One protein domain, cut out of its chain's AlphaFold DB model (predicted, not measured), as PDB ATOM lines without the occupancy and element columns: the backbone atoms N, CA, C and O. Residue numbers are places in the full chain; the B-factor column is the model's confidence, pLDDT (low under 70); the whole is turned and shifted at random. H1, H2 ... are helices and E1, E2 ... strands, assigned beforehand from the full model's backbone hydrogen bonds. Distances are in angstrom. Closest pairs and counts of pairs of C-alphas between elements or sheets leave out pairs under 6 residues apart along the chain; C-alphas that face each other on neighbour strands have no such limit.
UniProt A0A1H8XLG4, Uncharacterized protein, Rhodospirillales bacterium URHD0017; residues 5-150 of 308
ATOM      1  N   PHE A   5      91.470 165.728 166.054       97.44
ATOM      2  CA  PHE A   5      92.495 165.494 165.051       97.44
ATOM      3  C   PHE A   5      92.333 164.115 164.420       97.44
ATOM      4  O   PHE A   5      91.777 163.199 165.023       97.44
ATOM      5  N   PHE A   6      92.852 163.961 163.208       95.88
ATOM      6  CA  PHE A   6      92.986 162.678 162.535       95.88
ATOM      7  C   PHE A   6      94.452 162.424 162.176       95.88
ATOM      8  O   PHE A   6      95.156 163.337 161.755       95.88
ATOM      9  N   HIS A   7      94.909 161.187 162.297       93.44
ATOM     10  CA  HIS A   7      96.217 160.764 161.825       93.44
ATOM     11  C   HIS A   7      96.098 159.413 161.118       93.44
ATOM     12  O   HIS A   7      95.609 158.436 161.687       93.44
ATOM     13  N   ASP A   8      96.528 159.371 159.859       89.44
ATOM     14  CA  ASP A   8      96.737 158.115 159.139       89.44
ATOM     15  C   ASP A   8      98.179 157.688 159.397       89.44
ATOM     16  O   ASP A   8      99.092 158.466 159.103       89.44
ATOM     17  N   LEU A   9      98.368 156.506 159.985       86.31
ATOM     18  CA  LEU A   9      99.680 156.018 160.397       86.31
ATOM     19  C   LEU A   9     100.653 156.033 159.205       86.31
ATOM     20  O   LEU A   9     100.402 155.429 158.161       86.31
ATOM     21  N   GLN A  10     101.778 156.732 159.336       80.88
ATOM     22  CA  GLN A  10     102.717 156.936 158.230       80.88
ATOM     23  C   GLN A  10     103.805 155.874 158.209       80.88
ATOM     24  O   GLN A  10     104.268 155.473 157.133       80.88
ATOM     25  N   CYS A  11     104.243 155.428 159.386       76.00
ATOM     26  CA  CYS A  11     105.353 154.506 159.478       76.00
ATOM     27  C   CYS A  11     104.943 153.089 159.058       76.00
ATOM     28  O   CYS A  11     103.986 152.502 159.561       76.00
ATOM     29  N   ARG A  12     105.712 152.508 158.133       69.38
ATOM     30  CA  ARG A  12     105.444 151.192 157.524       69.38
ATOM     31  C   ARG A  12     106.278 150.055 158.140       69.38
ATOM     32  O   ARG A  12     106.519 149.060 157.467       69.38
ATOM     33  N   SER A  13     106.749 150.231 159.376       75.12
ATOM     34  CA  SER A  13     107.667 149.320 160.088       75.12
ATOM     35  C   SER A  13     106.945 148.535 161.201       75.12
ATOM     36  O   SER A  13     105.716 148.512 161.227       75.12
ATOM     37  N   GLY A  14     107.679 147.853 162.086       81.94
ATOM     38  CA  GLY A  14     107.151 147.104 163.232       81.94
ATOM     39  C   GLY A  14     106.563 147.985 164.345       81.94
ATOM     40  O   GLY A  14     106.566 149.212 164.256       81.94
ATOM     41  N   LEU A  15     106.064 147.347 165.414       87.81
ATOM     42  CA  LEU A  15     105.335 147.998 166.517       87.81
ATOM     43  C   LEU A  15     106.010 149.273 167.049       87.81
ATOM     44  O   LEU A  15     105.353 150.303 167.160       87.81
ATOM     45  N   GLY A  16     107.311 149.209 167.360       90.12
ATOM     46  CA  GLY A  16     108.035 150.322 167.980       90.12
ATOM     47  C   GLY A  16     107.980 151.602 167.152       90.12
ATOM     48  O   GLY A  16     107.603 152.651 167.658       90.12
ATOM     49  N   ASP A  17     108.268 151.516 165.857       87.06
ATOM     50  CA  ASP A  17     108.199 152.668 164.960       87.06
ATOM     51  C   ASP A  17     106.787 153.256 164.836       87.06
ATOM     52  O   ASP A  17     106.625 154.475 164.815       87.06
ATOM     53  N   ARG A  18     105.762 152.398 164.778       88.50
ATOM     54  CA  ARG A  18     104.360 152.835 164.706       88.50
ATOM     55  C   ARG A  18     103.927 153.556 165.981       88.50
ATOM     56  O   ARG A  18     103.179 154.525 165.909       88.50
ATOM     57  N   LEU A  19     104.413 153.107 167.138       93.25
ATOM     58  CA  LEU A  19     104.188 153.798 168.405       93.25
ATOM     59  C   LEU A  19     104.889 155.161 168.431       93.25
ATOM     60  O   LEU A  19     104.261 156.137 168.822       93.25
ATOM     61  N   LEU A  20     106.137 155.265 167.956       93.00
ATOM     62  CA  LEU A  20     106.850 156.549 167.872       93.00
ATOM     63  C   LEU A  20     106.134 157.552 166.943       93.00
ATOM     64  O   LEU A  20     105.996 158.724 167.291       93.00
ATOM     65  N   ASP A  21     105.645 157.095 165.787       91.12
ATOM     66  CA  ASP A  21     104.828 157.884 164.849       91.12
ATOM     67  C   ASP A  21     103.542 158.398 165.518       91.12
ATOM     68  O   ASP A  21     103.250 159.596 165.550       91.12
ATOM     69  N   LEU A  22     102.820 157.496 166.178       93.31
ATOM     70  CA  LEU A  22     101.582 157.829 166.861       93.31
ATOM     71  C   LEU A  22     101.791 158.756 168.068       93.31
ATOM     72  O   LEU A  22     100.988 159.667 168.280       93.31
ATOM     73  N   TRP A  23     102.860 158.579 168.846       96.44
ATOM     74  CA  TRP A  23     103.200 159.485 169.947       96.44
ATOM     75  C   TRP A  23     103.574 160.870 169.443       96.44
ATOM     76  O   TRP A  23     103.153 161.858 170.041       96.44
ATOM     77  N   ALA A  24     104.278 160.971 168.317       95.56
ATOM     78  CA  ALA A  24     104.545 162.249 167.672       95.56
ATOM     79  C   ALA A  24     103.248 162.955 167.244       95.56
ATOM     80  O   ALA A  24     103.046 164.128 167.570       95.56
ATOM     81  N   ALA A  25     102.321 162.242 166.599       95.50
ATOM     82  CA  ALA A  25     101.017 162.799 166.238       95.50
ATOM     83  C   ALA A  25     100.202 163.215 167.477       95.50
ATOM     84  O   ALA A  25      99.619 164.302 167.504       95.50
ATOM     85  N   ARG A  26     100.202 162.395 168.537       97.25
ATOM     86  CA  ARG A  26      99.522 162.719 169.800       97.25
ATOM     87  C   ARG A  26     100.127 163.945 170.470       97.25
ATOM     88  O   ARG A  26      99.368 164.774 170.965       97.25
ATOM     89  N   THR A  27     101.452 164.076 170.436       97.69
ATOM     90  CA  THR A  27     102.196 165.243 170.930       97.69
ATOM     91  C   THR A  27     101.710 166.506 170.237       97.69
ATOM     92  O   THR A  27     101.273 167.433 170.910       97.69
ATOM     93  N   ILE A  28     101.697 166.521 168.900       97.44
ATOM     94  CA  ILE A  28     101.227 167.670 168.113       97.44
ATOM     95  C   ILE A  28      99.782 168.029 168.485       97.44
ATOM     96  O   ILE A  28      99.492 169.198 168.729       97.44
ATOM     97  N   ALA A  29      98.890 167.038 168.585       97.69
ATOM     98  CA  ALA A  29      97.501 167.262 168.985       97.69
ATOM     99  C   ALA A  29      97.396 167.918 170.378       97.69
ATOM    100  O   ALA A  29      96.711 168.928 170.523       97.69
ATOM    101  N   THR A  30      98.134 167.405 171.374       97.38
ATOM    102  CA  THR A  30      98.178 167.957 172.744       97.38
ATOM    103  C   THR A  30      98.706 169.389 172.774       97.38
ATOM    104  O   THR A  30      98.197 170.209 173.532       97.38
ATOM    105  N   LEU A  31      99.734 169.694 171.976       97.62
ATOM    106  CA  LEU A  31     100.340 171.026 171.929       97.62
ATOM    107  C   LEU A  31      99.403 172.075 171.312       97.62
ATOM    108  O   LEU A  31      99.502 173.248 171.661       97.62
ATOM    109  N   HIS A  32      98.489 171.665 170.427       96.81
ATOM    110  CA  HIS A  32      97.408 172.526 169.932       96.81
ATOM    111  C   HIS A  32      96.285 172.695 170.958       96.81
ATOM    112  O   HIS A  32      95.767 173.794 171.134       96.81
ATOM    113  N   ASP A  33      95.863 171.594 171.575       95.94
ATOM    114  CA  ASP A  33      94.764 171.550 172.537       95.94
ATOM    115  C   ASP A  33      94.992 170.373 173.508       95.94
ATOM    116  O   ASP A  33      94.857 169.212 173.113       95.94
ATOM    117  N   PRO A  34      95.304 170.624 174.794       94.50
ATOM    118  CA  PRO A  34      95.545 169.559 175.768       94.50
ATOM    119  C   PRO A  34      94.368 168.590 175.947       94.50
ATOM    120  O   PRO A  34      94.570 167.442 176.349       94.50
ATOM    121  N   GLN A  35      93.141 169.027 175.640       95.12
ATOM    122  CA  GLN A  35      91.920 168.223 175.719       95.12
ATOM    123  C   GLN A  35      91.535 167.578 174.382       95.12
ATOM    124  O   GLN A  35      90.451 166.999 174.277       95.12
ATOM    125  N   SER A  36      92.395 167.669 173.363       96.31
ATOM    126  CA  SER A  36      92.126 167.139 172.031       96.31
ATOM    127  C   SER A  36      91.932 165.624 172.021       96.31
ATOM    128  O   SER A  36      92.629 164.901 172.741       96.31
ATOM    129  N   LEU A  37      91.113 165.143 171.091       96.94
ATOM    130  CA  LEU A  37      91.052 163.736 170.709       96.94
ATOM    131  C   LEU A  37      91.832 163.513 169.408       96.94
ATOM    132  O   LEU A  37      91.655 164.265 168.451       96.94
ATOM    133  N   LEU A  38      92.644 162.461 169.347       97.62
ATOM    134  CA  LEU A  38      93.313 162.005 168.133       97.62
ATOM    135  C   LEU A  38      92.660 160.720 167.610       97.62
ATOM    136  O   LEU A  38      92.824 159.644 168.182       97.62
ATOM    137  N   CYS A  39      91.954 160.810 166.489       96.75
ATOM    138  CA  CYS A  39      91.488 159.644 165.749       96.75
ATOM    139  C   CYS A  39      92.633 159.088 164.893       96.75
ATOM    140  O   CYS A  39      93.221 159.818 164.098       96.75
ATOM    141  N   VAL A  40      92.935 157.801 165.015       94.00
ATOM    142  CA  VAL A  40      94.057 157.158 164.325       94.00
ATOM    143  C   VAL A  40      93.542 156.044 163.437       94.00
ATOM    144  O   VAL A  40      92.894 155.120 163.927       94.00
ATOM    145  N   ARG A  41      93.886 156.060 162.149       91.19
ATOM    146  CA  ARG A  41      93.753 154.852 161.334       91.19
ATOM    147  C   ARG A  41      95.004 153.995 161.496       91.19
ATOM    148  O   ARG A  41      96.059 154.320 160.956       91.19
ATOM    149  N   TRP A  42      94.873 152.906 162.246       88.12
ATOM    150  CA  TRP A  42      95.922 151.901 162.371       88.12
ATOM    151  C   TRP A  42      95.870 150.942 161.189       88.12
ATOM    152  O   TRP A  42      94.802 150.473 160.802       88.12
ATOM    153  N   HIS A  43      97.026 150.641 160.617       79.75
ATOM    154  CA  HIS A  43      97.154 149.605 159.606       79.75
ATOM    155  C   HIS A  43      98.547 148.992 159.675       79.75
ATOM    156  O   HIS A  43      99.493 149.610 160.168       79.75
ATOM    157  N   ALA A  44      98.699 147.789 159.127       66.81
ATOM    158  CA  ALA A  44      99.923 146.999 159.211       66.81
ATOM    159  C   ALA A  44     101.129 147.556 158.403       66.81
ATOM    160  O   ALA A  44     102.075 146.834 158.093       66.81
ATOM    161  N   GLY A  45     101.121 148.848 158.049       60.62
ATOM    162  CA  GLY A  45     101.956 149.416 156.984       60.62
ATOM    163  C   GLY A  45     101.505 148.938 155.595       60.62
ATOM    164  O   GLY A  45     100.647 148.070 155.484       60.62
ATOM    165  N   ARG A  46     102.027 149.533 154.512       50.41
ATOM    166  CA  ARG A  46     101.584 149.195 153.141       50.41
ATOM    167  C   ARG A  46     102.563 148.383 152.279       50.41
ATOM    168  O   ARG A  46     102.131 147.929 151.233       50.41
ATOM    169  N   HIS A  47     103.838 148.167 152.640       47.31
ATOM    170  CA  HIS A  47     104.823 147.776 151.602       47.31
ATOM    171  C   HIS A  47     106.051 146.936 152.006       47.31
ATOM    172  O   HIS A  47     107.114 147.118 151.424       47.31
ATOM    173  N   PHE A  48     105.942 145.959 152.909       44.06
ATOM    174  CA  PHE A  48     107.047 145.005 153.087       44.06
ATOM    175  C   PHE A  48     106.568 143.601 153.448       44.06
ATOM    176  O   PHE A  48     106.196 143.354 154.590       44.06
ATOM    177  N   ALA A  49     106.638 142.663 152.498       40.25
ATOM    178  CA  ALA A  49     106.207 141.273 152.686       40.25
ATOM    179  C   ALA A  49     106.905 140.549 153.861       40.25
ATOM    180  O   ALA A  49     106.335 139.621 154.423       40.25
ATOM    181  N   SER A  50     108.095 140.998 154.275       41.03
ATOM    182  CA  SER A  50     108.842 140.473 155.427       41.03
ATOM    183  C   SER A  50     108.488 141.124 156.778       41.03
ATOM    184  O   SER A  50     108.931 140.626 157.810       41.03
ATOM    185  N   PHE A  51     107.717 142.226 156.797       51.16
ATOM    186  CA  PHE A  51     107.536 143.110 157.972       51.16
ATOM    187  C   PHE A  51     106.092 143.425 158.355       51.16
ATOM    188  O   PHE A  51     105.863 144.174 159.309       51.16
ATOM    189  N   VAL A  52     105.109 142.871 157.648       50.28
ATOM    190  CA  VAL A  52     103.696 143.071 157.988       50.28
ATOM    191  C   VAL A  52     103.324 142.190 159.186       50.28
ATOM    192  O   VAL A  52     102.634 141.186 159.061       50.28
ATOM    193  N   GLY A  53     103.798 142.568 160.372       59.50
ATOM    194  CA  GLY A  53     103.104 142.226 161.604       59.50
ATOM    195  C   GLY A  53     101.895 143.144 161.714       59.50
ATOM    196  O   GLY A  53     102.058 144.366 161.839       59.50
ATOM    197  N   ASP A  54     100.693 142.590 161.610       71.69
ATOM    198  CA  ASP A  54      99.522 143.298 162.111       71.69
ATOM    199  C   ASP A  54      99.530 143.208 163.643       71.69
ATOM    200  O   ASP A  54      99.970 142.210 164.217       71.69
ATOM    201  N   TYR A  55      99.110 144.273 164.307       84.88
ATOM    202  CA  TYR A  55      98.960 144.282 165.760       84.88
ATOM    203  C   TYR A  55      97.552 144.767 166.038       84.88
ATOM    204  O   TYR A  55      97.198 145.863 165.601       84.88
ATOM    205  N   GLY A  56      96.756 143.962 166.733       87.56
ATOM    206  CA  GLY A  56      95.396 144.363 167.060       87.56
ATOM    207  C   GLY A  56      95.404 145.593 167.966       87.56
ATOM    208  O   GLY A  56      96.061 145.620 169.011       87.56
ATOM    209  N   THR A  57      94.688 146.636 167.547       89.12
ATOM    210  CA  THR A  57      94.540 147.888 168.306       89.12
ATOM    211  C   THR A  57      93.719 147.726 169.579       89.12
ATOM    212  O   THR A  57      93.687 148.621 170.411       89.12
ATOM    213  N   ASP A  58      93.035 146.599 169.735       91.81
ATOM    214  CA  ASP A  58      92.380 146.149 170.960       91.81
ATOM    215  C   ASP A  58      93.372 145.609 172.006       91.81
ATOM    216  O   ASP A  58      92.993 145.403 173.155       91.81
ATOM    217  N   GLY A  59      94.650 145.428 171.648       92.38
ATOM    218  CA  GLY A  59      95.707 145.009 172.568       92.38
ATOM    219  C   GLY A  59      96.322 146.130 173.413       92.38
ATOM    220  O   GLY A  59      97.054 145.850 174.364       92.38
ATOM    221  N   PHE A  60      96.050 147.398 173.099       95.25
ATOM    222  CA  PHE A  60      96.583 148.541 173.842       95.25
ATOM    223  C   PHE A  60      95.719 149.792 173.685       95.25
ATOM    224  O   PHE A  60      94.951 149.932 172.739       95.25
ATOM    225  N   ALA A  61      95.877 150.736 174.605       95.69
ATOM    226  CA  ALA A  61      95.217 152.032 174.553       95.69
ATOM    227  C   ALA A  61      96.216 153.159 174.812       95.69
ATOM    228  O   ALA A  61      97.201 152.980 175.527       95.69
ATOM    229  N   ILE A  62      95.946 154.334 174.243       95.38
ATOM    230  CA  ILE A  62      96.708 155.561 174.489       95.38
ATOM    231  C   ILE A  62      95.709 156.653 174.831       95.38
ATOM    232  O   ILE A  62      94.762 156.893 174.084       95.38
ATOM    233  N   ALA A  63      95.888 157.304 175.979       94.75
ATOM    234  CA  ALA A  63      94.942 158.314 176.434       94.75
ATOM    235  C   ALA A  63      94.803 159.469 175.423       94.75
ATOM    236  O   ALA A  63      95.786 160.074 174.986       94.75
ATOM    237  N   GLY A  64      93.557 159.804 175.083       95.06
ATOM    238  CA  GLY A  64      93.253 160.810 174.065       95.06
ATOM    239  C   GLY A  64      93.421 160.316 172.625       95.06
ATOM    240  O   GLY A  64      93.338 161.136 171.717       95.06
ATOM    241  N   CYS A  65      93.627 159.013 172.402       96.88
ATOM    242  CA  CYS A  65      93.596 158.392 171.081       96.88
ATOM    243  C   CYS A  65      92.378 157.469 170.929       96.88
ATOM    244  O   CYS A  65      92.031 156.733 171.851       96.88
ATOM    245  N   THR A  66      91.794 157.449 169.732       96.12
ATOM    246  CA  THR A  66      90.763 156.485 169.322       96.12
ATOM    247  C   THR A  66      91.151 155.876 167.984       96.12
ATOM    248  O   THR A  66      91.407 156.605 167.029       96.12
ATOM    249  N   PHE A  67      91.162 154.549 167.881       94.50
ATOM    250  CA  PHE A  67      91.425 153.872 166.611       94.50
ATOM    251  C   PHE A  67      90.163 153.819 165.745       94.50
ATOM    252  O   PHE A  67      89.080 153.496 166.233       94.50
ATOM    253  N   VAL A  68      90.296 154.146 164.460       93.81
ATOM    254  CA  VAL A  68      89.197 154.168 163.487       93.81
ATOM    255  C   VAL A  68      89.519 153.281 162.280       93.81
ATOM    256  O   VAL A  68      90.670 153.245 161.840       93.81
ATOM    257  N   PRO A  69      88.526 152.578 161.706       89.12
ATOM    258  CA  PRO A  69      88.760 151.639 160.606       89.12
ATOM    259  C   PRO A  69      88.953 152.334 159.251       89.12
ATOM    260  O   PRO A  69      89.568 151.778 158.342       89.12
ATOM    261  N   ALA A  70      88.427 153.551 159.098       89.00
ATOM    262  CA  ALA A  70      88.423 154.286 157.842       89.00
ATOM    263  C   ALA A  70      88.819 155.751 158.062       89.00
ATOM    264  O   ALA A  70      88.511 156.319 159.114       89.00
ATOM    265  N   PRO A  71      89.501 156.373 157.085       89.00
ATOM    266  CA  PRO A  71      89.812 157.788 157.161       89.00
ATOM    267  C   PRO A  71      88.536 158.639 156.978       89.00
ATOM    268  O   PRO A  71      87.632 158.236 156.240       89.00
ATOM    269  N   PRO A  72      88.448 159.820 157.613       90.19
ATOM    270  CA  PRO A  72      87.371 160.775 157.356       90.19
ATOM    271  C   PRO A  72      87.406 161.298 155.911       90.19
ATOM    272  O   PRO A  72      88.434 161.254 155.230       90.19
ATOM    273  N   ALA A  73      86.275 161.824 155.437       88.31
ATOM    274  CA  ALA A  73      86.161 162.371 154.088       88.31
ATOM    275  C   ALA A  73      87.179 163.497 153.845       88.31
ATOM    276  O   ALA A  73      87.389 164.357 154.698       88.31
ATOM    277  N   GLY A  74      87.808 163.493 152.667       83.31
ATOM    278  CA  GLY A  74      88.821 164.485 152.295       83.31
ATOM    279  C   GLY A  74      90.174 164.315 152.989       83.31
ATOM    280  O   GLY A  74      91.065 165.125 152.740       83.31
ATOM    281  N   ALA A  75      90.354 163.285 153.828       85.62
ATOM    282  CA  ALA A  75      91.665 162.949 154.367       85.62
ATOM    283  C   ALA A  75      92.648 162.682 153.225       85.62
ATOM    284  O   ALA A  75      92.378 161.902 152.307       85.62
ATOM    285  N   VAL A  76      93.805 163.330 153.301       77.56
ATOM    286  CA  VAL A  76      94.884 163.144 152.344       77.56
ATOM    287  C   VAL A  76      95.447 161.746 152.554       77.56
ATOM    288  O   VAL A  76      96.008 161.446 153.611       77.56
ATOM    289  N   ALA A  77      95.282 160.892 151.544       65.31
ATOM    290  CA  ALA A  77      95.966 159.613 151.489       65.31
ATOM    291  C   ALA A  77      97.468 159.878 151.342       65.31
ATOM    292  O   ALA A  77      97.901 160.590 150.435       65.31
ATOM    293  N   LEU A  78      98.268 159.325 152.247       63.69
ATOM    294  CA  LEU A  78      99.718 159.428 152.144       63.69
ATOM    295  C   LEU A  78     100.177 158.610 150.932       63.69
ATOM    296  O   LEU A  78      99.822 157.438 150.825       63.69
ATOM    297  N   SER A  79     100.941 159.244 150.036       51.91
ATOM    298  CA  SER A  79     101.517 158.653 148.816       51.91
ATOM    299  C   SER A  79     101.966 157.200 149.023       51.91
ATOM    300  O   SER A  79     102.754 156.907 149.927       51.91
ATOM    301  N   ASP A  80     101.537 156.291 148.143       46.69
ATOM    302  CA  ASP A  80     101.977 154.890 148.169       46.69
ATOM    303  C   ASP A  80     103.493 154.759 147.901       46.69
ATOM    304  O   ASP A  80     104.130 153.810 148.365       46.69
ATOM    305  N   HIS A  81     104.122 155.759 147.275       40.53
ATOM    306  CA  HIS A  81     105.561 155.789 147.031       40.53
ATOM    307  C   HIS A  81     106.354 156.300 148.241       40.53
ATOM    308  O   HIS A  81     106.129 157.407 148.737       40.53
ATOM    309  N   PHE A  82     107.332 155.498 148.678       39.69
ATOM    310  CA  PHE A  82     108.390 155.944 149.577       39.69
ATOM    311  C   PHE A  82     109.251 156.965 148.836       39.69
ATOM    312  O   PHE A  82     110.067 156.616 147.987       39.69
ATOM    313  N   SER A  83     109.080 158.237 149.163       43.34
ATOM    314  CA  SER A  83     110.044 159.260 148.807       43.34
ATOM    315  C   SER A  83     110.486 159.922 150.099       43.34
ATOM    316  O   SER A  83     109.723 160.635 150.745       43.34
ATOM    317  N   HIS A  84     111.739 159.679 150.481       42.81
ATOM    318  CA  HIS A  84     112.421 160.422 151.543       42.81
ATOM    319  C   HIS A  84     112.486 161.934 151.236       42.81
ATOM    320  O   HIS A  84     112.789 162.726 152.125       42.81
ATOM    321  N   VAL A  85     112.173 162.315 149.990       39.72
ATOM    322  CA  VAL A  85     112.088 163.682 149.468       39.72
ATOM    323  C   VAL A  85     110.652 164.200 149.323       39.72
ATOM    324  O   VAL A  85     110.478 165.398 149.116       39.72
ATOM    325  N   ALA A  86     109.618 163.355 149.449       47.12
ATOM    326  CA  ALA A  86     108.225 163.804 149.495       47.12
ATOM    327  C   ALA A  86     107.967 164.419 150.869       47.12
ATOM    328  O   ALA A  86     107.443 163.800 151.798       47.12
ATOM    329  N   LEU A  87     108.418 165.657 151.013       53.75
ATOM    330  CA  LEU A  87     108.065 166.501 152.128       53.75
ATOM    331  C   LEU A  87     106.611 166.894 151.902       53.75
ATOM    332  O   LEU A  87     106.302 167.641 150.979       53.75
ATOM    333  N   ASN A  88     105.718 166.360 152.734       62.09
ATOM    334  CA  ASN A  88     104.381 166.920 152.857       62.09
ATOM    335  C   ASN A  88     104.535 168.442 153.011       62.09
ATOM    336  O   ASN A  88     105.339 168.884 153.828       62.09
ATOM    337  N   GLU A  89     103.833 169.237 152.202       67.50
ATOM    338  CA  GLU A  89     104.000 170.700 152.205       67.50
ATOM    339  C   GLU A  89     103.357 171.351 153.434       67.50
ATOM    340  O   GLU A  89     103.730 172.455 153.833       67.50
ATOM    341  N   ARG A  90     102.405 170.653 154.069       74.00
ATOM    342  CA  ARG A  90     101.700 171.097 155.275       74.00
ATOM    343  C   ARG A  90     101.582 169.960 156.283       74.00
ATOM    344  O   ARG A  90     101.197 168.852 155.917       74.00
ATOM    345  N   GLY A  91     101.884 170.254 157.547       84.25
ATOM    346  CA  GLY A  91     101.821 169.287 158.643       84.25
ATOM    347  C   GLY A  91     100.458 169.209 159.322       84.25
ATOM    348  O   GLY A  91     100.233 168.316 160.138       84.25
ATOM    349  N   LEU A  92      99.558 170.137 158.987       89.88
ATOM    350  CA  LEU A  92      98.190 170.189 159.477       89.88
ATOM    351  C   LEU A  92      97.238 170.570 158.337       89.88
ATOM    352  O   LEU A  92      97.414 171.605 157.692       89.88
ATOM    353  N   VAL A  93      96.230 169.735 158.083       88.94
ATOM    354  CA  VAL A  93      95.263 169.914 156.990       88.94
ATOM    355  C   VAL A  93      93.850 169.957 157.561       88.94
ATOM    356  O   VAL A  93      93.428 169.036 158.254       88.94
ATOM    357  N   GLN A  94      93.103 171.022 157.279       90.50
ATOM    358  CA  GLN A  94      91.695 171.110 157.667       90.50
ATOM    359  C   GLN A  94      90.858 170.183 156.781       90.50
ATOM    360  O   GLN A  94      90.881 170.322 155.558       90.50
ATOM    361  N   LEU A  95      90.108 169.259 157.387       89.06
ATOM    362  CA  LEU A  95      89.237 168.344 156.658       89.06
ATOM    363  C   LEU A  95      87.797 168.872 156.579       89.06
ATOM    364  O   LEU A  95      87.350 169.598 157.483       89.06
ATOM    365  N   PRO A  96      87.044 168.471 155.537       85.38
ATOM    366  CA  PRO A  96      85.594 168.608 155.520       85.38
ATOM    367  C   PRO A  96      84.963 168.024 156.792       85.38
ATOM    368  O   PRO A  96      85.334 166.946 157.250       85.38
ATOM    369  N   GLY A  97      84.002 168.742 157.376       80.69
ATOM    370  CA  GLY A  97      83.291 168.294 158.579       80.69
ATOM    371  C   GLY A  97      83.962 168.636 159.914       80.69
ATOM    372  O   GLY A  97      83.396 168.317 160.954       80.69
ATOM    373  N   GLY A  98      85.122 169.309 159.917       84.88
ATOM    374  CA  GLY A  98      85.698 169.922 161.124       84.88
ATOM    375  C   GLY A  98      87.017 169.339 161.656       84.88
ATOM    376  O   GLY A  98      87.820 170.137 162.147       84.88
ATOM    377  N   PRO A  99      87.322 168.028 161.557       90.81
ATOM    378  CA  PRO A  99      88.596 167.495 162.038       90.81
ATOM    379  C   PRO A  99      89.817 168.081 161.320       90.81
ATOM    380  O   PRO A  99      89.748 168.477 160.155       90.81
ATOM    381  N   ARG A 100      90.966 168.081 162.001       94.12
ATOM    382  CA  ARG A 100      92.262 168.475 161.424       94.12
ATOM    383  C   ARG A 100      93.166 167.253 161.265       94.12
ATOM    384  O   ARG A 100      93.436 166.563 162.242       94.12
ATOM    385  N   GLN A 101      93.648 166.966 160.062       93.50
ATOM    386  CA  GLN A 101      94.593 165.876 159.828       93.50
ATOM    387  C   GLN A 101      96.022 166.308 160.162       93.50
ATOM    388  O   GLN A 101      96.509 167.296 159.616       93.50
ATOM    389  N   ILE A 102      96.700 165.538 161.011       93.00
ATOM    390  CA  ILE A 102      98.123 165.681 161.322       93.00
ATOM    391  C   ILE A 102      98.929 164.813 160.360       93.00
ATOM    392  O   ILE A 102      98.719 163.601 160.252       93.00
ATOM    393  N   VAL A 103      99.890 165.444 159.695       88.94
ATOM    394  CA  VAL A 103     100.782 164.820 158.724       88.94
ATOM    395  C   VAL A 103     102.219 165.040 159.187       88.94
ATOM    396  O   VAL A 103     102.665 166.180 159.270       88.94
ATOM    397  N   LEU A 104     102.960 163.972 159.490       86.56
ATOM    398  CA  LEU A 104     104.351 164.106 159.928       86.56
ATOM    399  C   LEU A 104     105.285 164.406 158.749       86.56
ATOM    400  O   LEU A 104     105.125 163.897 157.632       86.56
ATOM    401  N   ARG A 105     106.306 165.234 158.992       78.94
ATOM    402  CA  ARG A 105     107.363 165.476 158.009       78.94
ATOM    403  C   ARG A 105     108.265 164.246 157.951       78.94
ATOM    404  O   ARG A 105     108.945 163.906 158.913       78.94
ATOM    405  N   ALA A 106     108.316 163.579 156.802       71.88
ATOM    406  CA  ALA A 106     109.044 162.319 156.628       71.88
ATOM    407  C   ALA A 106     108.688 161.239 157.680       71.88
ATOM    408  O   ALA A 106     109.570 160.506 158.128       71.88
ATOM    409  N   GLY A 107     107.406 161.122 158.057       63.12
ATOM    410  CA  GLY A 107     106.927 160.091 158.994       63.12
ATOM    411  C   GLY A 107     107.102 158.649 158.494       63.12
ATOM    412  O   GLY A 107     106.949 157.699 159.250       63.12
ATOM    413  N   MET A 108     107.494 158.467 157.229       67.06
ATOM    414  CA  MET A 108     107.873 157.160 156.681       67.06
ATOM    415  C   MET A 108     109.274 156.686 157.113       67.06
ATOM    416  O   MET A 108     109.607 155.526 156.879       67.06
ATOM    417  N   ILE A 109     110.113 157.554 157.696       70.69
ATOM    418  CA  ILE A 109     111.484 157.203 158.102       70.69
ATOM    419  C   ILE A 109     111.476 156.617 159.523       70.69
ATOM    420  O   ILE A 109     110.950 157.227 160.452       70.69
ATOM    421  N   TRP A 110     112.108 155.453 159.694       71.44
ATOM    422  CA  TRP A 110     112.178 154.727 160.968       71.44
ATOM    423  C   TRP A 110     112.851 155.536 162.073       71.44
ATOM    424  O   TRP A 110     113.910 156.134 161.854       71.44
ATOM    425  N   GLY A 111     112.245 155.527 163.260       71.56
ATOM    426  CA  GLY A 111     112.759 156.208 164.444       71.56
ATOM    427  C   GLY A 111     113.086 157.685 164.219       71.56
ATOM    428  O   GLY A 111     113.997 158.195 164.864       71.56
ATOM    429  N   ASN A 112     112.389 158.361 163.297       76.19
ATOM    430  CA  ASN A 112     112.729 159.720 162.876       76.19
ATOM    431  C   ASN A 112     111.737 160.778 163.367       76.19
ATOM    432  O   ASN A 112     111.688 161.861 162.797       76.19
ATOM    433  N   SER A 113     110.965 160.499 164.415       83.44
ATOM    434  CA  SER A 113     110.059 161.480 165.030       83.44
ATOM    435  C   SER A 113     110.438 161.835 166.483       83.44
ATOM    436  O   SER A 113     109.550 161.845 167.335       83.44
ATOM    437  N   PRO A 114     111.725 162.099 166.814       90.06
ATOM    438  CA  PRO A 114     112.095 162.514 168.165       90.06
ATOM    439  C   PRO A 114     111.585 163.932 168.485       90.06
ATOM    440  O   PRO A 114     111.351 164.723 167.561       90.06
ATOM    441  N   PRO A 115     111.458 164.297 169.777       92.31
ATOM    442  CA  PRO A 115     110.968 165.611 170.198       92.31
ATOM    443  C   PRO A 115     111.708 166.802 169.580       92.31
ATOM    444  O   PRO A 115     111.071 167.780 169.213       92.31
ATOM    445  N   GLU A 116     113.028 166.732 169.410       92.19
ATOM    446  CA  GLU A 116     113.846 167.793 168.810       92.19
ATOM    447  C   GLU A 116     113.470 168.052 167.358       92.19
ATOM    448  O   GLU A 116     113.466 169.192 166.899       92.19
ATOM    449  N   ARG A 117     113.120 166.993 166.628       89.88
ATOM    450  CA  ARG A 117     112.663 167.136 165.253       89.88
ATOM    451  C   ARG A 117     111.267 167.742 165.208       89.88
ATOM    452  O   ARG A 117     111.037 168.655 164.426       89.88
ATOM    453  N   LEU A 118     110.365 167.287 166.078       91.94
ATOM    454  CA  LEU A 118     109.034 167.889 166.212       91.94
ATOM    455  C   LEU A 118     109.121 169.370 166.597       91.94
ATOM    456  O   LEU A 118     108.347 170.176 166.095       91.94
ATOM    457  N   HIS A 119     110.089 169.727 167.445       95.25
ATOM    458  CA  HIS A 119     110.389 171.105 167.821       95.25
ATOM    459  C   HIS A 119     110.880 171.932 166.625       95.25
ATOM    460  O   HIS A 119     110.359 173.015 166.368       95.25
ATOM    461  N   ALA A 120     111.799 171.391 165.822       92.12
ATOM    462  CA  ALA A 120     112.231 172.030 164.577       92.12
ATOM    463  C   ALA A 120     111.085 172.185 163.552       92.12
ATOM    464  O   ALA A 120     111.102 173.109 162.739       92.12
ATOM    465  N   ASP A 121     110.073 171.314 163.614       91.75
ATOM    466  CA  ASP A 121     108.912 171.285 162.722       91.75
ATOM    467  C   ASP A 121     107.656 171.988 163.298       91.75
ATOM    468  O   ASP A 121     106.573 171.880 162.718       91.75
ATOM    469  N   LEU A 122     107.747 172.758 164.393       94.06
ATOM    470  CA  LEU A 122     106.575 173.410 165.012       94.06
ATOM    471  C   LEU A 122     105.770 174.262 164.018       94.06
ATOM    472  O   LEU A 122     104.559 174.074 163.877       94.06
ATOM    473  N   ALA A 123     106.448 175.134 163.264       92.12
ATOM    474  CA  ALA A 123     105.814 175.978 162.250       92.12
ATOM    475  C   ALA A 123     105.099 175.145 161.172       92.12
ATOM    476  O   ALA A 123     104.002 175.480 160.726       92.12
ATOM    477  N   PHE A 124     105.707 174.024 160.777       89.88
ATOM    478  CA  PHE A 124     105.147 173.108 159.789       89.88
ATOM    479  C   PHE A 124     103.832 172.471 160.267       89.88
ATOM    480  O   PHE A 124     102.924 172.241 159.464       89.88
ATOM    481  N   HIS A 125     103.704 172.251 161.574       92.25
ATOM    482  CA  HIS A 125     102.500 171.751 162.230       92.25
ATOM    483  C   HIS A 125     101.548 172.858 162.712       92.25
ATOM    484  O   HIS A 125     100.621 172.567 163.468       92.25
ATOM    485  N   ALA A 126     101.742 174.106 162.267       93.44
ATOM    486  CA  ALA A 126     100.961 175.277 162.676       93.44
ATOM    487  C   ALA A 126     100.959 175.529 164.200       93.44
ATOM    488  O   ALA A 126      99.973 176.021 164.747       93.44
ATOM    489  N   LEU A 127     102.048 175.172 164.883       95.50
ATOM    490  CA  LEU A 127     102.312 175.496 166.286       95.50
ATOM    491  C   LEU A 127     103.212 176.737 166.385       95.50
ATOM    492  O   LEU A 127     103.901 177.087 165.426       95.50
ATOM    493  N   ASP A 128     103.221 177.383 167.553       96.62
ATOM    494  CA  ASP A 128     104.095 178.528 167.836       96.62
ATOM    495  C   ASP A 128     105.583 178.112 167.789       96.62
ATOM    496  O   ASP A 128     106.008 177.319 168.634       96.62
ATOM    497  N   PRO A 129     106.403 178.643 166.856       95.75
ATOM    498  CA  PRO A 129     107.828 178.318 166.764       95.75
ATOM    499  C   PRO A 129     108.652 178.773 167.975       95.75
ATOM    500  O   PRO A 129     109.767 178.291 168.164       95.75
ATOM    501  N   ALA A 130     108.131 179.695 168.794       97.00
ATOM    502  CA  ALA A 130     108.777 180.136 170.027       97.00
ATOM    503  C   ALA A 130     108.556 179.167 171.206       97.00
ATOM    504  O   ALA A 130     109.147 179.355 172.271       97.00
ATOM    505  N   MET A 131     107.731 178.124 171.037       97.94
ATOM    506  CA  MET A 131     107.475 177.132 172.079       97.94
ATOM    507  C   MET A 131     108.785 176.460 172.535       97.94
ATOM    508  O   MET A 131     109.551 175.968 171.702       97.94
ATOM    509  N   PRO A 132     109.059 176.376 173.851       97.38
ATOM    510  CA  PRO A 132     110.264 175.719 174.347       97.38
ATOM    511  C   PRO A 132     110.303 174.220 174.018       97.38
ATOM    512  O   PRO A 132     109.310 173.511 174.187       97.38
ATOM    513  N   LEU A 133     111.487 173.700 173.669       96.38
ATOM    514  CA  LEU A 133     111.717 172.263 173.443       96.38
ATOM    515  C   LEU A 133     111.254 171.398 174.630       96.38
ATOM    516  O   LEU A 133     110.708 170.314 174.438       96.38
ATOM    517  N   ALA A 134     111.409 171.896 175.861       96.19
ATOM    518  CA  ALA A 134     110.962 171.201 177.067       96.19
ATOM    519  C   ALA A 134     109.451 170.898 177.065       96.19
ATOM    520  O   ALA A 134     109.045 169.844 177.552       96.19
ATOM    521  N   CYS A 135     108.621 171.770 176.480       97.38
ATOM    522  CA  CYS A 135     107.182 171.536 176.342       97.38
ATOM    523  C   CYS A 135     106.894 170.381 175.376       97.38
ATOM    524  O   CYS A 135     106.056 169.528 175.667       97.38
ATOM    525  N   VAL A 136     107.634 170.311 174.263       97.50
ATOM    526  CA  VAL A 136     107.521 169.225 173.277       97.50
ATOM    527  C   VAL A 136     107.953 167.893 173.891       97.50
ATOM    528  O   VAL A 136     107.225 166.907 173.789       97.50
ATOM    529  N   ILE A 137     109.089 167.867 174.597       96.31
ATOM    530  CA  ILE A 137     109.575 166.675 175.311       96.31
ATOM    531  C   ILE A 137     108.554 166.212 176.355       96.31
ATOM    532  O   ILE A 137     108.255 165.020 176.431       96.31
ATOM    533  N   ALA A 138     108.000 167.132 177.150       96.00
ATOM    534  CA  ALA A 138     107.016 166.801 178.176       96.00
ATOM    535  C   ALA A 138     105.739 166.195 177.571       96.00
ATOM    536  O   ALA A 138     105.287 165.149 178.036       96.00
ATOM    537  N   ALA A 139     105.203 166.794 176.504       96.88
ATOM    538  CA  ALA A 139     104.024 166.281 175.809       96.88
ATOM    539  C   ALA A 139     104.282 164.912 175.149       96.88
ATOM    540  O   ALA A 139     103.431 164.025 175.224       96.88
ATOM    541  N   TYR A 140     105.470 164.703 174.575       96.94
ATOM    542  CA  TYR A 140     105.859 163.418 173.987       96.94
ATOM    543  C   TYR A 140     105.980 162.314 175.034       96.94
ATOM    544  O   TYR A 140     105.466 161.209 174.858       96.94
ATOM    545  N   ARG A 141     106.622 162.616 176.165       94.88
ATOM    546  CA  ARG A 141     106.736 161.685 177.293       94.88
ATOM    547  C   ARG A 141     105.388 161.342 177.896       94.88
ATOM    548  O   ARG A 141     105.179 160.190 178.266       94.88
ATOM    549  N   ASP A 142     104.496 162.322 178.013       95.19
ATOM    550  CA  ASP A 142     103.130 162.090 178.473       95.19
ATOM    551  C   ASP A 142     102.415 161.112 177.531       95.19
ATOM    552  O   ASP A 142     101.969 160.063 177.994       95.19
ATOM    553  N   ALA A 143     102.438 161.363 176.216       96.00
ATOM    554  CA  ALA A 143     101.867 160.462 175.212       96.00
ATOM    555  C   ALA A 143     102.436 159.033 175.305       96.00
ATOM    556  O   ALA A 143     101.665 158.073 175.344       96.00
ATOM    557  N   ALA A 144     103.761 158.890 175.408       96.50
ATOM    558  CA  ALA A 144     104.415 157.589 175.529       96.50
ATOM    559  C   ALA A 144     103.997 156.850 176.812       96.50
ATOM    560  O   ALA A 144     103.519 155.718 176.743       96.50
ATOM    561  N   SER A 145     104.092 157.508 177.973       94.94
ATOM    562  CA  SER A 145     103.778 156.905 179.281       94.94
ATOM    563  C   SER A 145     102.296 156.581 179.496       94.94
ATOM    564  O   SER A 145     101.949 155.747 180.331       94.94
ATOM    565  N   ARG A 146     101.399 157.202 178.723       94.88
ATOM    566  CA  ARG A 146      99.962 156.893 178.728       94.88
ATOM    567  C   ARG A 146      99.577 155.761 177.777       94.88
ATOM    568  O   ARG A 146      98.387 155.515 177.594       94.88
ATOM    569  N   THR A 147     100.559 155.078 177.195       96.69
ATOM    570  CA  THR A 147     100.352 153.834 176.452       96.69
ATOM    571  C   THR A 147     100.230 152.682 177.432       96.69
ATOM    572  O   THR A 147     101.168 152.397 178.169       96.69
ATOM    573  N   GLN A 148      99.074 152.028 177.452       96.50
ATOM    574  CA  GLN A 148      98.749 150.982 178.416       96.50
ATOM    575  C   GLN A 148      98.333 149.694 177.699       96.50
ATOM    576  O   GLN A 148      97.640 149.770 176.676       96.50
ATOM    577  N   PRO A 149      98.723 148.515 178.213       95.94
ATOM    578  CA  PRO A 149      98.235 147.248 177.688       95.94
ATOM    579  C   PRO A 149      96.737 147.108 177.954       95.94
ATOM    580  O   PRO A 149      96.230 147.527 178.997       95.94
ATOM    581  N   ALA A 150      96.027 146.452 177.040       94.75
ATOM    582  CA  ALA A 150      94.696 145.946 177.345       94.75
ATOM    583  C   ALA A 150      94.773 144.875 178.451       94.75
ATOM    584  O   ALA A 150      95.806 144.208 178.574       94.75
TER     585      ALA A 150
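Overview. This is residues 5 to 150 of the 308 residues of an uncharacterized protein of Rhodospirillales bacterium URHD0017 (UniProt A0A1H8XLG4). A small twisted sheet of five short strands has one long helix, H1, over one face, and a helical hairpin of H2 and H3 packs beyond it, with H3 crossing H1 on the side away from the sheet. A second, two-stranded sheet of E3 and E7 sits past the far end of H3, and long stretches with no named element, residues 42 to 59 and 68 to 91, loop round the outside. The 146 printed residues include three named helices and seven named strands in the order E1 H1 E2 E3 E4 E5 E6 H2 H3 E7; the larger sheet runs E4 E2 E1 E6 E5 and is mixed, the smaller is antiparallel. The class is mixed, helices and strands, though under half of the residues are in named elements. The whole is compact, with a radius of gyration of the C-alphas of 14.2 A and spans of 43 by 35 by 32 A.

Arrangement. E1, residues 5 to 8, H1, residues 15 to 32, and E2, residues 37 to 41, form a strand-helix-strand unit, two parallel neighbour strands with a helix between, whose crossover is right-handed. N 5 and O 37 are 2.8 A apart, within hydrogen-bond range. H1 is on the sheet at a height of 9.3 A, over E2 and E1, and runs along the strands, at 23 degrees to E1 on the local plane. With H1 on one face, the sheet and helix make two layers. The closest C-alphas of H1 and E2 are those of Arg 26 and Leu 38, 6.5 A apart. E4, residues 65 to 67, is an edge strand parallel to E2, with N 66 and O 38 at 2.9 A. E5, residues 92 to 94, and E6, residues 100 to 102, are a hairpin, with N 101 and O 93 at 2.8 A. E6 is also parallel to E1, at 43 degrees, with N 6 and O 100 at 2.8 A. From edge to edge of this sheet the strands' lines turn by 113 degrees. H2, residues 115 to 120, and H3, residues 133 to 145, are a helical hairpin; they touch, closest at the C-alphas of Pro 115 and Ile 137, 5.4 A apart, at a steep tilt of 39 degrees, opposite ways. With its residues 23 to 31 alone H1 touches H3, at a steep tilt of 53 degrees, opposite ways; the closest C-alphas, of Thr 27 and Tyr 140, are 5.1 A apart. H1 and H2 are close but not clearly touching, with the C-alphas of Ala 24 and Leu 118 closest at 7.4 A. E3, residues 60 to 62, is antiparallel to E7, residues 147 to 149, with N 148 and O 61 at 2.8 A. E7 and H1 are apart. In H1, H2 and H3 every O i to N i+4 pair is within hydrogen-bond range.

Along the chain. E1, residues 5 to 8, starts at C-alpha 5, (92.495, 165.494, 165.051), and is 10.4 A long. H1, residues 15 to 32, is 26.0 A long and ends at C-alpha 32, (97.408, 172.526, 169.932). E2, residues 37 to 41, is 13.2 A long; E3, 60 to 62, E4, 65 to 67, E5, 92 to 94, and E6, 100 to 102, are three residues each. H2, residues 115 to 120, is 8.6 A long and H3, residues 133 to 145, 18.2 A. E7, residues 147 to 149, ends at C-alpha 149, (98.235, 147.248, 177.688).

Size, cuts and confidence. The two C-alphas farthest apart are those of Ala 49 and Ala 130, 42.6 A. The printed part has no cut. The long links are E2 to E3, E4 to E5, E6 to H2 and H2 to H3. The mean pLDDT of the printed part is 84.1, and it is under 70 at residue 12 and at residues 44 to 53, 77 to 89 and 107 to 108.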